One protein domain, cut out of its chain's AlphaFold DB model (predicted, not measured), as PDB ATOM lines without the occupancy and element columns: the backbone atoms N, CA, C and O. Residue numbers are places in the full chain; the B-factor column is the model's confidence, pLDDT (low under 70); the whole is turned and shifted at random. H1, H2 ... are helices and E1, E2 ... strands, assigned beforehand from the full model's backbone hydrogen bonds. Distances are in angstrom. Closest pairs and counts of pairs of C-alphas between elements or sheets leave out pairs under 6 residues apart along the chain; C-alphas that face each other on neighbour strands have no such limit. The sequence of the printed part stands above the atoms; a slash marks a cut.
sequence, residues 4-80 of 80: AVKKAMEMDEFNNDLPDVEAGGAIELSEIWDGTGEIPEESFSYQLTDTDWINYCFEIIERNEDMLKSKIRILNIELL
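AT A GLANCE: This is residues 4 to 80 of the 80 residues of an uncharacterized protein of Anaerostipes sp. AF04-45 (UniProt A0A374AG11). A strongly twisted, curled sheet of three longer strands side by side, E2, E3 and E4, with the short E1 along the free edge of E4, makes the body; the single helix H1 packs over one face at one end. The long stretch of residues 12 to 25 runs from H1 over that same face to E1, and a second long stretch, residues 29 to 42, leads from E1 round to E2. The printed part has 77 residues, with H1, E1, E2, E3 and E4 in that order along it; the sheet's order is E1 - E4 - E3 - E2, all antiparallel. The class is mixed, helices and strands, with under half of the residues in named elements. The whole is compact, with a radius of gyration of the C-alphas of 12.1 A and spans of 35 by 25 by 16 A.

HOW THE PARTS SIT: Begin with H1, residues 4 to 11, where every O i to N i+4 pair is within hydrogen-bond range. It is on the sheet at a height of 8.5 A; its closest C-alphas to E4, residues 71 to 79, are those of Ala 4 and Leu 79, 6.0 A apart. H1 lies over E4, on which 4 of its 8 C-alphas fall, while 2 fall on E3, residues 53 to 62, only just short of lying over that strand too. On the local plane H1 and E4 stand at 55 degrees, slantwise to the strands. Next find the edge strand E1, residues 26 to 28, antiparallel to E4, with N 27 and O 72 at 3.0 A. The other edge strand, E2, residues 43 to 47, is apart from E1 and forms a hairpin with E3, with N 46 and O 54 at 2.9 A. E3 and E4 form the next hairpin, with N 55 and O 78 at 2.8 A and N 73 and O 59 at 2.8 A. E2, E3 and E4 are a meander, each strand the antiparallel neighbour of the one before; with E1, the antiparallel neighbour of E4, they make a Greek key.

IN THESE COORDINATES: Find C-alpha 4 at (-33.900, -26.000, -19.224); from there H1 runs 10.6 A to C-alpha 11. E1 spans 7.2 A and E2 13.5 A. E3, the longest strand, starts at C-alpha 53, (-34.180, -28.850, -29.301), and covers 26.9 A. E4 covers 22.8 A, bends by 61 degrees at residue 75 and ends at C-alpha 79, (-36.498, -26.058, -24.645).

THE WHOLE: The C-alphas farthest apart are those of Glu 10 and Glu 65, 35.8 A. The links H1 to E1 and E1 to E2 are long; E2 to E3 is tight. The printed part has no cut, and no printed residue is under 70 in pLDDT.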
ATOM      1  N   ALA A   4     -33.786 -25.600 -17.824       91.31
ATOM      2  CA  ALA A   4     -33.900 -26.000 -19.224       91.31
ATOM      3  C   ALA A   4     -32.673 -26.807 -19.665       91.31
ATOM      4  O   ALA A   4     -32.836 -27.917 -20.153       91.31
ATOM      5  N   VAL A   5     -31.465 -26.306 -19.380       92.12
ATOM      6  CA  VAL A   5     -30.196 -26.994 -19.684       92.12
ATOM      7  C   VAL A   5     -30.129 -28.349 -18.988       92.12
ATOM      8  O   VAL A   5     -29.853 -29.356 -19.630       92.12
ATOM      9  N   LYS A   6     -30.479 -28.408 -17.696       93.50
ATOM     10  CA  LYS A   6     -30.505 -29.677 -16.960       93.50
ATOM     11  C   LYS A   6     -31.435 -30.703 -17.615       93.50
ATOM     12  O   LYS A   6     -31.061 -31.860 -17.765       93.50
ATOM     13  N   LYS A   7     -32.645 -30.285 -17.992       94.25
ATOM     14  CA  LYS A   7     -33.607 -31.176 -18.648       94.25
ATOM     15  C   LYS A   7     -33.123 -31.595 -20.040       94.25
ATOM     16  O   LYS A   7     -33.299 -32.749 -20.402       94.25
ATOM     17  N   ALA A   8     -32.496 -30.686 -20.782       94.31
ATOM     18  CA  ALA A   8     -31.910 -30.986 -22.080       94.31
ATOM     19  C   ALA A   8     -30.807 -32.047 -21.972       94.31
ATOM     20  O   ALA A   8     -30.871 -33.034 -22.688       94.31
ATOM     21  N   MET A   9     -29.886 -31.921 -21.008       93.94
ATOM     22  CA  MET A   9     -28.841 -32.928 -20.750       93.94
ATOM     23  C   MET A   9     -29.410 -34.315 -20.415       93.94
ATOM     24  O   MET A   9     -28.827 -35.326 -20.783       93.94
ATOM     25  N   GLU A  10     -30.540 -34.379 -19.702       94.81
ATOM     26  CA  GLU A  10     -31.211 -35.648 -19.378       94.81
ATOM     27  C   GLU A  10     -31.903 -36.286 -20.598       94.81
ATOM     28  O   GLU A  10     -32.117 -37.498 -20.605       94.81
ATOM     29  N   MET A  11     -32.277 -35.482 -21.599       95.19
ATOM     30  CA  MET A  11     -32.998 -35.913 -22.806       95.19
ATOM     31  C   MET A  11     -32.093 -36.132 -24.019       95.19
ATOM     32  O   MET A  11     -32.543 -36.720 -24.994       95.19
ATOM     33  N   ASP A  12     -30.867 -35.625 -23.983       96.00
ATOM     34  CA  ASP A  12     -29.984 -35.559 -25.137       96.00
ATOM     35  C   ASP A  12     -29.519 -36.945 -25.608       96.00
ATOM     36  O   ASP A  12     -28.720 -37.622 -24.957       96.00
ATOM     37  N   GLU A  13     -30.000 -37.355 -26.778       96.81
ATOM     38  CA  GLU A  13     -29.642 -38.616 -27.427       96.81
ATOM     39  C   GLU A  13     -28.322 -38.517 -28.208       96.81
ATOM     40  O   GLU A  13     -27.710 -39.542 -28.528       96.81
ATOM     41  N   PHE A  14     -27.846 -37.299 -28.484       94.25
ATOM     42  CA  PHE A  14     -26.661 -37.042 -29.302       94.25
ATOM     43  C   PHE A  14     -25.394 -36.770 -28.481       94.25
ATOM     44  O   PHE A  14     -24.308 -36.716 -29.056       94.25
ATOM     45  N   ASN A  15     -25.500 -36.703 -27.147       92.62
ATOM     46  CA  ASN A  15     -24.393 -36.395 -26.228       92.62
ATOM     47  C   ASN A  15     -23.670 -35.086 -26.599       92.62
ATOM     48  O   ASN A  15     -22.437 -35.037 -26.653       92.62
ATOM     49  N   ASN A  16     -24.441 -34.038 -26.883       92.38
ATOM     50  CA  ASN A  16     -23.929 -32.692 -27.065       92.38
ATOM     51  C   ASN A  16     -23.246 -32.200 -25.781       92.38
ATOM     52  O   ASN A  16     -23.668 -32.492 -24.659       92.38
ATOM     53  N   ASP A  17     -22.222 -31.369 -25.954       91.56
ATOM     54  CA  ASP A  17     -21.607 -30.632 -24.852       91.56
ATOM     55  C   ASP A  17     -22.420 -29.359 -24.581       91.56
ATOM     56  O   ASP A  17     -22.096 -28.271 -25.053       91.56
ATOM     57  N   LEU A  18     -23.572 -29.525 -23.920       93.50
ATOM     58  CA  LEU A  18     -24.490 -28.419 -23.655       93.50
ATOM     59  C   LEU A  18     -23.894 -27.464 -22.602       93.50
ATOM     60  O   LEU A  18     -23.664 -27.888 -21.465       93.50
ATOM     61  N   PRO A  19     -23.716 -26.171 -22.917       91.44
ATOM     62  CA  PRO A  19     -23.090 -25.228 -21.996       91.44
ATOM     63  C   PRO A  19     -23.969 -24.939 -20.770       91.44
ATOM     64  O   PRO A  19     -25.135 -24.548 -20.880       91.44
ATOM     65  N   ASP A  20     -23.397 -25.079 -19.568       90.81
ATOM     66  CA  ASP A  20     -24.074 -24.751 -18.304       90.81
ATOM     67  C   ASP A  20     -24.021 -23.245 -18.019       90.81
ATOM     68  O   ASP A  20     -23.183 -22.748 -17.263       90.81
ATOM     69  N   VAL A  21     -24.938 -22.510 -18.647       90.44
ATOM     70  CA  VAL A  21     -25.036 -21.050 -18.544       90.44
ATOM     71  C   VAL A  21     -26.401 -20.600 -18.024       90.44
ATOM     72  O   VAL A  21     -27.407 -21.312 -18.085       90.44
ATOM     73  N   GLU A  22     -26.447 -19.384 -17.478       88.56
ATOM     74  CA  GLU A  22     -27.665 -18.766 -16.952       88.56
ATOM     75  C   GLU A  22     -28.003 -17.483 -17.718       88.56
ATOM     76  O   GLU A  22     -27.119 -16.785 -18.218       88.56
ATOM     77  N   ALA A  23     -29.297 -17.159 -17.800       89.94
ATOM     78  CA  ALA A  23     -29.747 -15.910 -18.402       89.94
ATOM     79  C   ALA A  23     -29.164 -14.705 -17.641       89.94
ATOM     80  O   ALA A  23     -29.156 -14.666 -16.410       89.94
ATOM     81  N   GLY A  24     -28.662 -13.726 -18.387       90.12
ATOM     82  CA  GLY A  24     -27.873 -12.598 -17.896       90.12
ATOM     83  C   GLY A  24     -26.365 -12.865 -17.828       90.12
ATOM     84  O   GLY A  24     -25.600 -11.908 -17.693       90.12
ATOM     85  N   GLY A  25     -25.924 -14.122 -17.953       91.25
ATOM     86  CA  GLY A  25     -24.512 -14.497 -18.005       91.25
ATOM     87  C   GLY A  25     -23.830 -14.005 -19.281       91.25
ATOM     88  O   GLY A  25     -24.419 -14.049 -20.361       91.25
ATOM     89  N   ALA A  26     -22.590 -13.526 -19.145       95.19
ATOM     90  CA  ALA A  26     -21.740 -13.132 -20.264       95.19
ATOM     91  C   ALA A  26     -20.674 -14.203 -20.512       95.19
ATOM     92  O   ALA A  26     -19.925 -14.539 -19.592       95.19
ATOM     93  N   ILE A  27     -20.613 -14.708 -21.740       95.56
ATOM     94  CA  ILE A  27     -19.717 -15.789 -22.169       95.56
ATOM     95  C   ILE A  27     -19.101 -15.454 -23.531       95.56
ATOM     96  O   ILE A  27     -19.529 -14.502 -24.187       95.56
ATOM     97  N   GLU A  28     -18.092 -16.210 -23.952       97.00
ATOM     98  CA  GLU A  28     -17.602 -16.158 -25.333       97.00
ATOM     99  C   GLU A  28     -18.536 -16.959 -26.249       97.00
ATOM    100  O   GLU A  28     -19.143 -17.939 -25.822       97.00
ATOM    101  N   LEU A  29     -18.676 -16.539 -27.510       96.75
ATOM    102  CA  LEU A  29     -19.523 -17.242 -28.476       96.75
ATOM    103  C   LEU A  29     -19.063 -18.695 -28.697       96.75
ATOM    104  O   LEU A  29     -19.894 -19.571 -28.920       96.75
ATOM    105  N   SER A  30     -17.760 -18.947 -28.563       96.25
ATOM    106  CA  SER A  30     -17.133 -20.274 -28.580       96.25
ATOM    107  C   SER A  30     -17.729 -21.277 -27.587       96.25
ATOM    108  O   SER A  30     -17.616 -22.478 -27.811       96.25
ATOM    109  N   GLU A  31     -18.372 -20.813 -26.514       95.00
ATOM    110  CA  GLU A  31     -18.983 -21.683 -25.504       95.00
ATOM    111  C   GLU A  31     -20.282 -22.337 -25.997       95.00
ATOM    112  O   GLU A  31     -20.683 -23.368 -25.470       95.00
ATOM    113  N   ILE A  32     -20.962 -21.740 -26.984       94.56
ATOM    114  CA  ILE A  32     -22.232 -22.250 -27.536       94.56
ATOM    115  C   ILE A  32     -22.156 -22.538 -29.042       94.56
ATOM    116  O   ILE A  32     -23.125 -23.020 -29.614       94.56
ATOM    117  N   TRP A  33     -21.061 -22.189 -29.716       95.38
ATOM    118  CA  TRP A  33     -20.914 -22.360 -31.158       95.38
ATOM    119  C   TRP A  33     -19.482 -22.759 -31.506       95.38
ATOM    120  O   TRP A  33     -18.521 -22.099 -31.119       95.38
ATOM    121  N   ASP A  34     -19.339 -23.826 -32.287       91.81
ATOM    122  CA  ASP A  34     -18.049 -24.425 -32.648       91.81
ATOM    123  C   ASP A  34     -17.365 -23.757 -33.857       91.81
ATOM    124  O   ASP A  34     -16.271 -24.157 -34.263       91.81
ATOM    125  N   GLY A  35     -17.993 -22.735 -34.440       93.19
ATOM    126  CA  GLY A  35     -17.481 -22.030 -35.614       93.19
ATOM    127  C   GLY A  35     -17.929 -22.621 -36.949       93.19
ATOM    128  O   GLY A  35     -17.444 -22.180 -37.995       93.19
ATOM    129  N   THR A  36     -18.820 -23.615 -36.945       90.81
ATOM    130  CA  THR A  36     -19.321 -24.246 -38.169       90.81
ATOM    131  C   THR A  36     -20.623 -23.616 -38.663       90.81
ATOM    132  O   THR A  36     -21.494 -23.224 -37.891       90.81
ATOM    133  N   GLY A  37     -20.776 -23.527 -39.987       90.06
ATOM    134  CA  GLY A  37     -21.968 -22.944 -40.603       90.06
ATOM    135  C   GLY A  37     -21.969 -21.413 -40.604       90.06
ATOM    136  O   GLY A  37     -20.920 -20.777 -40.712       90.06
ATOM    137  N   GLU A  38     -23.164 -20.828 -40.564       93.31
ATOM    138  CA  GLU A  38     -23.339 -19.376 -40.505       93.31
ATOM    139  C   GLU A  38     -23.083 -18.859 -39.088       93.31
ATOM    140  O   GLU A  38     -23.447 -19.508 -38.111       93.31
ATOM    141  N   ILE A  39     -22.459 -17.682 -38.984       94.69
ATOM    142  CA  ILE A  39     -22.182 -17.050 -37.692       94.69
ATOM    143  C   ILE A  39     -23.521 -16.662 -37.050       94.69
ATOM    144  O   ILE A  39     -24.228 -15.821 -37.613       94.69
ATOM    145  N   PRO A  40     -23.874 -17.219 -35.881       95.19
ATOM    146  CA  PRO A  40     -25.121 -16.879 -35.221       95.19
ATOM    147  C   PRO A  40     -25.025 -15.471 -34.616       95.19
ATOM    148  O   PRO A  40     -24.091 -15.155 -33.878       95.19
ATOM    149  N   GLU A  41     -26.000 -14.616 -34.927       94.94
ATOM    150  CA  GLU A  41     -26.046 -13.241 -34.407       94.94
ATOM    151  C   GLU A  41     -27.047 -13.049 -33.257       94.94
ATOM    152  O   GLU A  41     -26.867 -12.137 -32.451       94.94
ATOM    153  N   GLU A  42     -28.068 -13.909 -33.157       96.25
ATOM    154  CA  GLU A  42     -29.175 -13.763 -32.194       96.25
ATOM    155  C   GLU A  42     -29.427 -15.022 -31.352       96.25
ATOM    156  O   GLU A  42     -29.834 -14.934 -30.192       96.25
ATOM    157  N   SER A  43     -29.205 -16.209 -31.918       96.88
ATOM    158  CA  SER A  43     -29.394 -17.463 -31.196       96.88
ATOM    159  C   SER A  43     -28.649 -18.625 -31.834       96.88
ATOM    160  O   SER A  43     -28.372 -18.608 -33.034       96.88
ATOM    161  N   PHE A  44     -28.396 -19.667 -31.045       96.62
ATOM    162  CA  PHE A  44     -27.889 -20.945 -31.533       96.62
ATOM    163  C   PHE A  44     -28.601 -22.099 -30.826       96.62
ATOM    164  O   PHE A  44     -28.857 -22.033 -29.620       96.62
ATOM    165  N   SER A  45     -28.936 -23.148 -31.577       95.69
ATOM    166  CA  SER A  45     -29.702 -24.284 -31.066       95.69
ATOM    167  C   SER A  45     -28.960 -25.602 -31.238       95.69
ATOM    168  O   SER A  45     -28.336 -25.840 -32.270       95.69
ATOM    169  N   TYR A  46     -29.120 -26.482 -30.255       95.75
ATOM    170  CA  TYR A  46     -28.671 -27.868 -30.310       95.75
ATOM    171  C   TYR A  46     -29.876 -28.790 -30.439       95.75
ATOM    172  O   TYR A  46     -30.878 -28.621 -29.737       95.75
ATOM    173  N   GLN A  47     -29.761 -29.778 -31.321       96.75
ATOM    174  CA  GLN A  47     -30.731 -30.857 -31.421       96.75
ATOM    175  C   GLN A  47     -30.510 -31.840 -30.272       96.75
ATOM    176  O   GLN A  47     -29.378 -32.255 -30.043       96.75
ATOM    177  N   LEU A  48     -31.578 -32.212 -29.566       97.19
ATOM    178  CA  LEU A  48     -31.513 -33.130 -28.424       97.19
ATOM    179  C   LEU A  48     -32.058 -34.513 -28.770       97.19
ATOM    180  O   LEU A  48     -31.498 -35.519 -28.354       97.19
ATOM    181  N   THR A  49     -33.149 -34.559 -29.532       95.81
ATOM    182  CA  THR A  49     -33.781 -35.788 -30.034       95.81
ATOM    183  C   THR A  49     -34.182 -35.579 -31.497       95.81
ATOM    184  O   THR A  49     -33.924 -34.526 -32.087       95.81
ATOM    185  N   ASP A  50     -34.875 -36.539 -32.105       95.62
ATOM    186  CA  ASP A  50     -35.480 -36.353 -33.430       95.62
ATOM    187  C   ASP A  50     -36.482 -35.178 -33.495       95.62
ATOM    188  O   ASP A  50     -36.752 -34.661 -34.583       95.62
ATOM    189  N   THR A  51     -37.041 -34.748 -32.355       95.75
ATOM    190  CA  THR A  51     -38.100 -33.724 -32.290       95.75
ATOM    191  C   THR A  51     -37.809 -32.540 -31.379       95.75
ATOM    192  O   THR A  51     -38.384 -31.479 -31.602       95.75
ATOM    193  N   ASP A  52     -36.944 -32.704 -30.382       97.19
ATOM    194  CA  ASP A  52     -36.722 -31.726 -29.315       97.19
ATOM    195  C   ASP A  52     -35.382 -31.004 -29.495       97.19
ATOM    196  O   ASP A  52     -34.374 -31.606 -29.889       97.19
ATOM    197  N   TRP A  53     -35.364 -29.709 -29.177       97.50
ATOM    198  CA  TRP A  53     -34.180 -28.850 -29.301       97.50
ATOM    199  C   TRP A  53     -34.000 -27.975 -28.059       97.50
ATOM    200  O   TRP A  53     -34.950 -27.681 -27.336       97.50
ATOM    201  N   ILE A  54     -32.779 -27.508 -27.817       96.50
ATOM    202  CA  ILE A  54     -32.515 -26.412 -26.876       96.50
ATOM    203  C   ILE A  54     -31.951 -25.220 -27.633       96.50
ATOM    204  O   ILE A  54     -31.006 -25.364 -28.403       96.50
ATOM    205  N   ASN A  55     -32.522 -24.043 -27.401       96.88
ATOM    206  CA  ASN A  55     -32.111 -22.800 -28.029       96.88
ATOM    207  C   ASN A  55     -31.549 -21.817 -26.999       96.88
ATOM    208  O   ASN A  55     -32.183 -21.542 -25.977       96.88
ATOM    209  N   TYR A  56     -30.379 -21.261 -27.299       96.62
ATOM    210  CA  TYR A  56     -29.731 -20.207 -26.527       96.62
ATOM    211  C   TYR A  56     -29.905 -18.888 -27.273       96.62
ATOM    212  O   TYR A  56     -29.260 -18.664 -28.296       96.62
ATOM    213  N   CYS A  57     -30.764 -18.010 -26.759       97.06
ATOM    214  CA  CYS A  57     -30.950 -16.660 -27.288       97.06
ATOM    215  C   CYS A  57     -29.963 -15.713 -26.612       97.06
ATOM    216  O   CYS A  57     -29.845 -15.719 -25.381       97.06
ATOM    217  N   PHE A  58     -29.291 -14.864 -27.381       97.50
ATOM    218  CA  PHE A  58     -28.253 -13.983 -26.868       97.50
ATOM    219  C   PHE A  58     -28.166 -12.658 -27.629       97.50
ATOM    220  O   PHE A  58     -28.720 -12.487 -28.708       97.50
ATOM    221  N   GLU A  59     -27.441 -11.707 -27.049       97.62
ATOM    222  CA  GLU A  59     -27.006 -10.487 -27.730       97.62
ATOM    223  C   GLU A  59     -25.479 -10.411 -27.737       97.62
ATOM    224  O   GLU A  59     -24.826 -10.787 -26.760       97.62
ATOM    225  N   ILE A  60     -24.891  -9.886 -28.813       97.06
ATOM    226  CA  ILE A  60     -23.453  -9.608 -28.860       97.06
ATOM    227  C   ILE A  60     -23.177  -8.313 -28.094       97.06
ATOM    228  O   ILE A  60     -23.621  -7.237 -28.493       97.06
ATOM    229  N   ILE A  61     -22.405  -8.409 -27.012       97.31
ATOM    230  CA  ILE A  61     -22.055  -7.266 -26.155       97.31
ATOM    231  C   ILE A  61     -20.651  -6.718 -26.438       97.31
ATOM    232  O   ILE A  61     -20.371  -5.564 -26.119       97.31
ATOM    233  N   GLU A  62     -19.771  -7.518 -27.044       97.31
ATOM    234  CA  GLU A  62     -18.419  -7.116 -27.445       97.31
ATOM    235  C   GLU A  62     -18.009  -7.905 -28.696       97.31
ATOM    236  O   GLU A  62     -17.922  -9.132 -28.650       97.31
ATOM    237  N   ARG A  63     -17.765  -7.216 -29.819       95.25
ATOM    238  CA  ARG A  63     -17.284  -7.850 -31.059       95.25
ATOM    239  C   ARG A  63     -15.760  -7.936 -31.056       95.25
ATOM    240  O   ARG A  63     -15.083  -6.956 -30.746       95.25
ATOM    241  N   ASN A  64     -15.242  -9.091 -31.453       95.69
ATOM    242  CA  ASN A  64     -13.821  -9.333 -31.688       95.69
ATOM    243  C   ASN A  64     -13.575  -9.592 -33.188       95.69
ATOM    244  O   ASN A  64     -14.508  -9.926 -33.914       95.69
ATOM    245  N   GLU A  65     -12.336  -9.424 -33.664       93.81
ATOM    246  CA  GLU A  65     -11.959  -9.807 -35.038       93.81
ATOM    247  C   GLU A  65     -12.191 -11.304 -35.283       93.81
ATOM    248  O   GLU A  65     -12.616 -11.709 -36.364       93.81
ATOM    249  N   ASP A  66     -11.941 -12.116 -34.254       93.75
ATOM    250  CA  ASP A  66     -12.298 -13.525 -34.208       93.75
ATOM    251  C   ASP A  66     -13.697 -13.675 -33.596       93.75
ATOM    252  O   ASP A  66     -13.884 -13.475 -32.394       93.75
ATOM    253  N   MET A  67     -14.691 -14.030 -34.416       92.19
ATOM    254  CA  MET A  67     -16.090 -14.100 -33.976       92.19
ATOM    255  C   MET A  67     -16.305 -15.077 -32.817       92.19
ATOM    256  O   MET A  67     -17.127 -14.784 -31.952       92.19
ATOM    257  N   LEU A  68     -15.525 -16.158 -32.728       95.12
ATOM    258  CA  LEU A  68     -15.595 -17.110 -31.613       95.12
ATOM    259  C   LEU A  68     -15.242 -16.462 -30.270       95.12
ATOM    260  O   LEU A  68     -15.794 -16.832 -29.240       95.12
ATOM    261  N   LYS A  69     -14.371 -15.447 -30.291       96.62
ATOM    262  CA  LYS A  69     -13.962 -14.675 -29.110       96.62
ATOM    263  C   LYS A  69     -14.866 -13.476 -28.824       96.62
ATOM    264  O   LYS A  69     -14.577 -12.690 -27.920       96.62
ATOM    265  N   SER A  70     -15.922 -13.271 -29.613       97.19
ATOM    266  CA  SER A  70     -16.898 -12.223 -29.311       97.19
ATOM    267  C   SER A  70     -17.650 -12.590 -28.040       97.19
ATOM    268  O   SER A  70     -18.015 -13.748 -27.839       97.19
ATOM    269  N   LYS A  71     -17.895 -11.602 -27.176       97.56
ATOM    270  CA  LYS A  71     -18.681 -11.829 -25.966       97.56
ATOM    271  C   LYS A  71     -20.148 -11.643 -26.264       97.56
ATOM    272  O   LYS A  71     -20.561 -10.629 -26.837       97.56
ATOM    273  N   ILE A  72     -20.927 -12.589 -25.777       97.75
ATOM    274  CA  ILE A  72     -22.374 -12.584 -25.846       97.75
ATOM    275  C   ILE A  72     -22.955 -12.565 -24.439       97.75
ATOM    276  O   ILE A  72     -22.333 -13.037 -23.484       97.75
ATOM    277  N   ARG A  73     -24.156 -12.015 -24.302       97.56
ATOM    278  CA  ARG A  73     -24.970 -12.146 -23.096       97.56
ATOM    279  C   ARG A  73     -26.151 -13.045 -23.399       97.56
ATOM    280  O   ARG A  73     -26.933 -12.731 -24.290       97.56
ATOM    281  N   ILE A  74     -26.308 -14.115 -22.625       97.31
ATOM    282  CA  ILE A  74     -27.473 -14.992 -22.735       97.31
ATOM    283  C   ILE A  74     -28.709 -14.222 -22.275       97.31
ATOM    284  O   ILE A  74     -28.774 -13.751 -21.141       97.31
ATOM    285  N   LEU A  75     -29.691 -14.092 -23.156       96.62
ATOM    286  CA  LEU A  75     -30.966 -13.441 -22.878       96.62
ATOM    287  C   LEU A  75     -31.991 -14.454 -22.373       96.62
ATOM    288  O   LEU A  75     -32.687 -14.188 -21.393       96.62
ATOM    289  N   ASN A  76     -32.066 -15.615 -23.026       95.81
ATOM    290  CA  ASN A  76     -32.982 -16.685 -22.654       95.81
ATOM    291  C   ASN A  76     -32.440 -18.055 -23.074       95.81
ATOM    292  O   ASN A  76     -31.608 -18.149 -23.975       95.81
ATOM    293  N   ILE A  77     -32.934 -19.108 -22.425       95.31
ATOM    294  CA  ILE A  77     -32.658 -20.498 -22.795       95.31
ATOM    295  C   ILE A  77     -33.989 -21.239 -22.832       95.31
ATOM    296  O   ILE A  77     -34.700 -21.294 -21.825       95.31
ATOM    297  N   GLU A  78     -34.321 -21.793 -23.990       95.25
ATOM    298  CA  GLU A  78     -35.633 -22.369 -24.278       95.25
ATOM    299  C   GLU A  78     -35.485 -23.825 -24.709       95.25
ATOM    300  O   GLU A  78     -34.639 -24.148 -25.537       95.25
ATOM    301  N   LEU A  79     -36.312 -24.701 -24.141       94.69
ATOM    302  CA  LEU A  79     -36.498 -26.058 -24.645       94.69
ATOM    303  C   LEU A  79     -37.672 -26.017 -25.631       94.69
ATOM    304  O   LEU A  79     -38.752 -25.557 -25.244       94.69
ATOM    305  N   LEU A  80     -37.434 -26.447 -26.866       94.19
ATOM    306  CA  LEU A  80     -38.355 -26.389 -28.001       94.19
ATOM    307  C   LEU A  80     -38.917 -27.772 -28.327       94.19
ATOM    308  O   LEU A  80     -38.116 -28.735 -28.311       94.19
TER     309      LEU A  80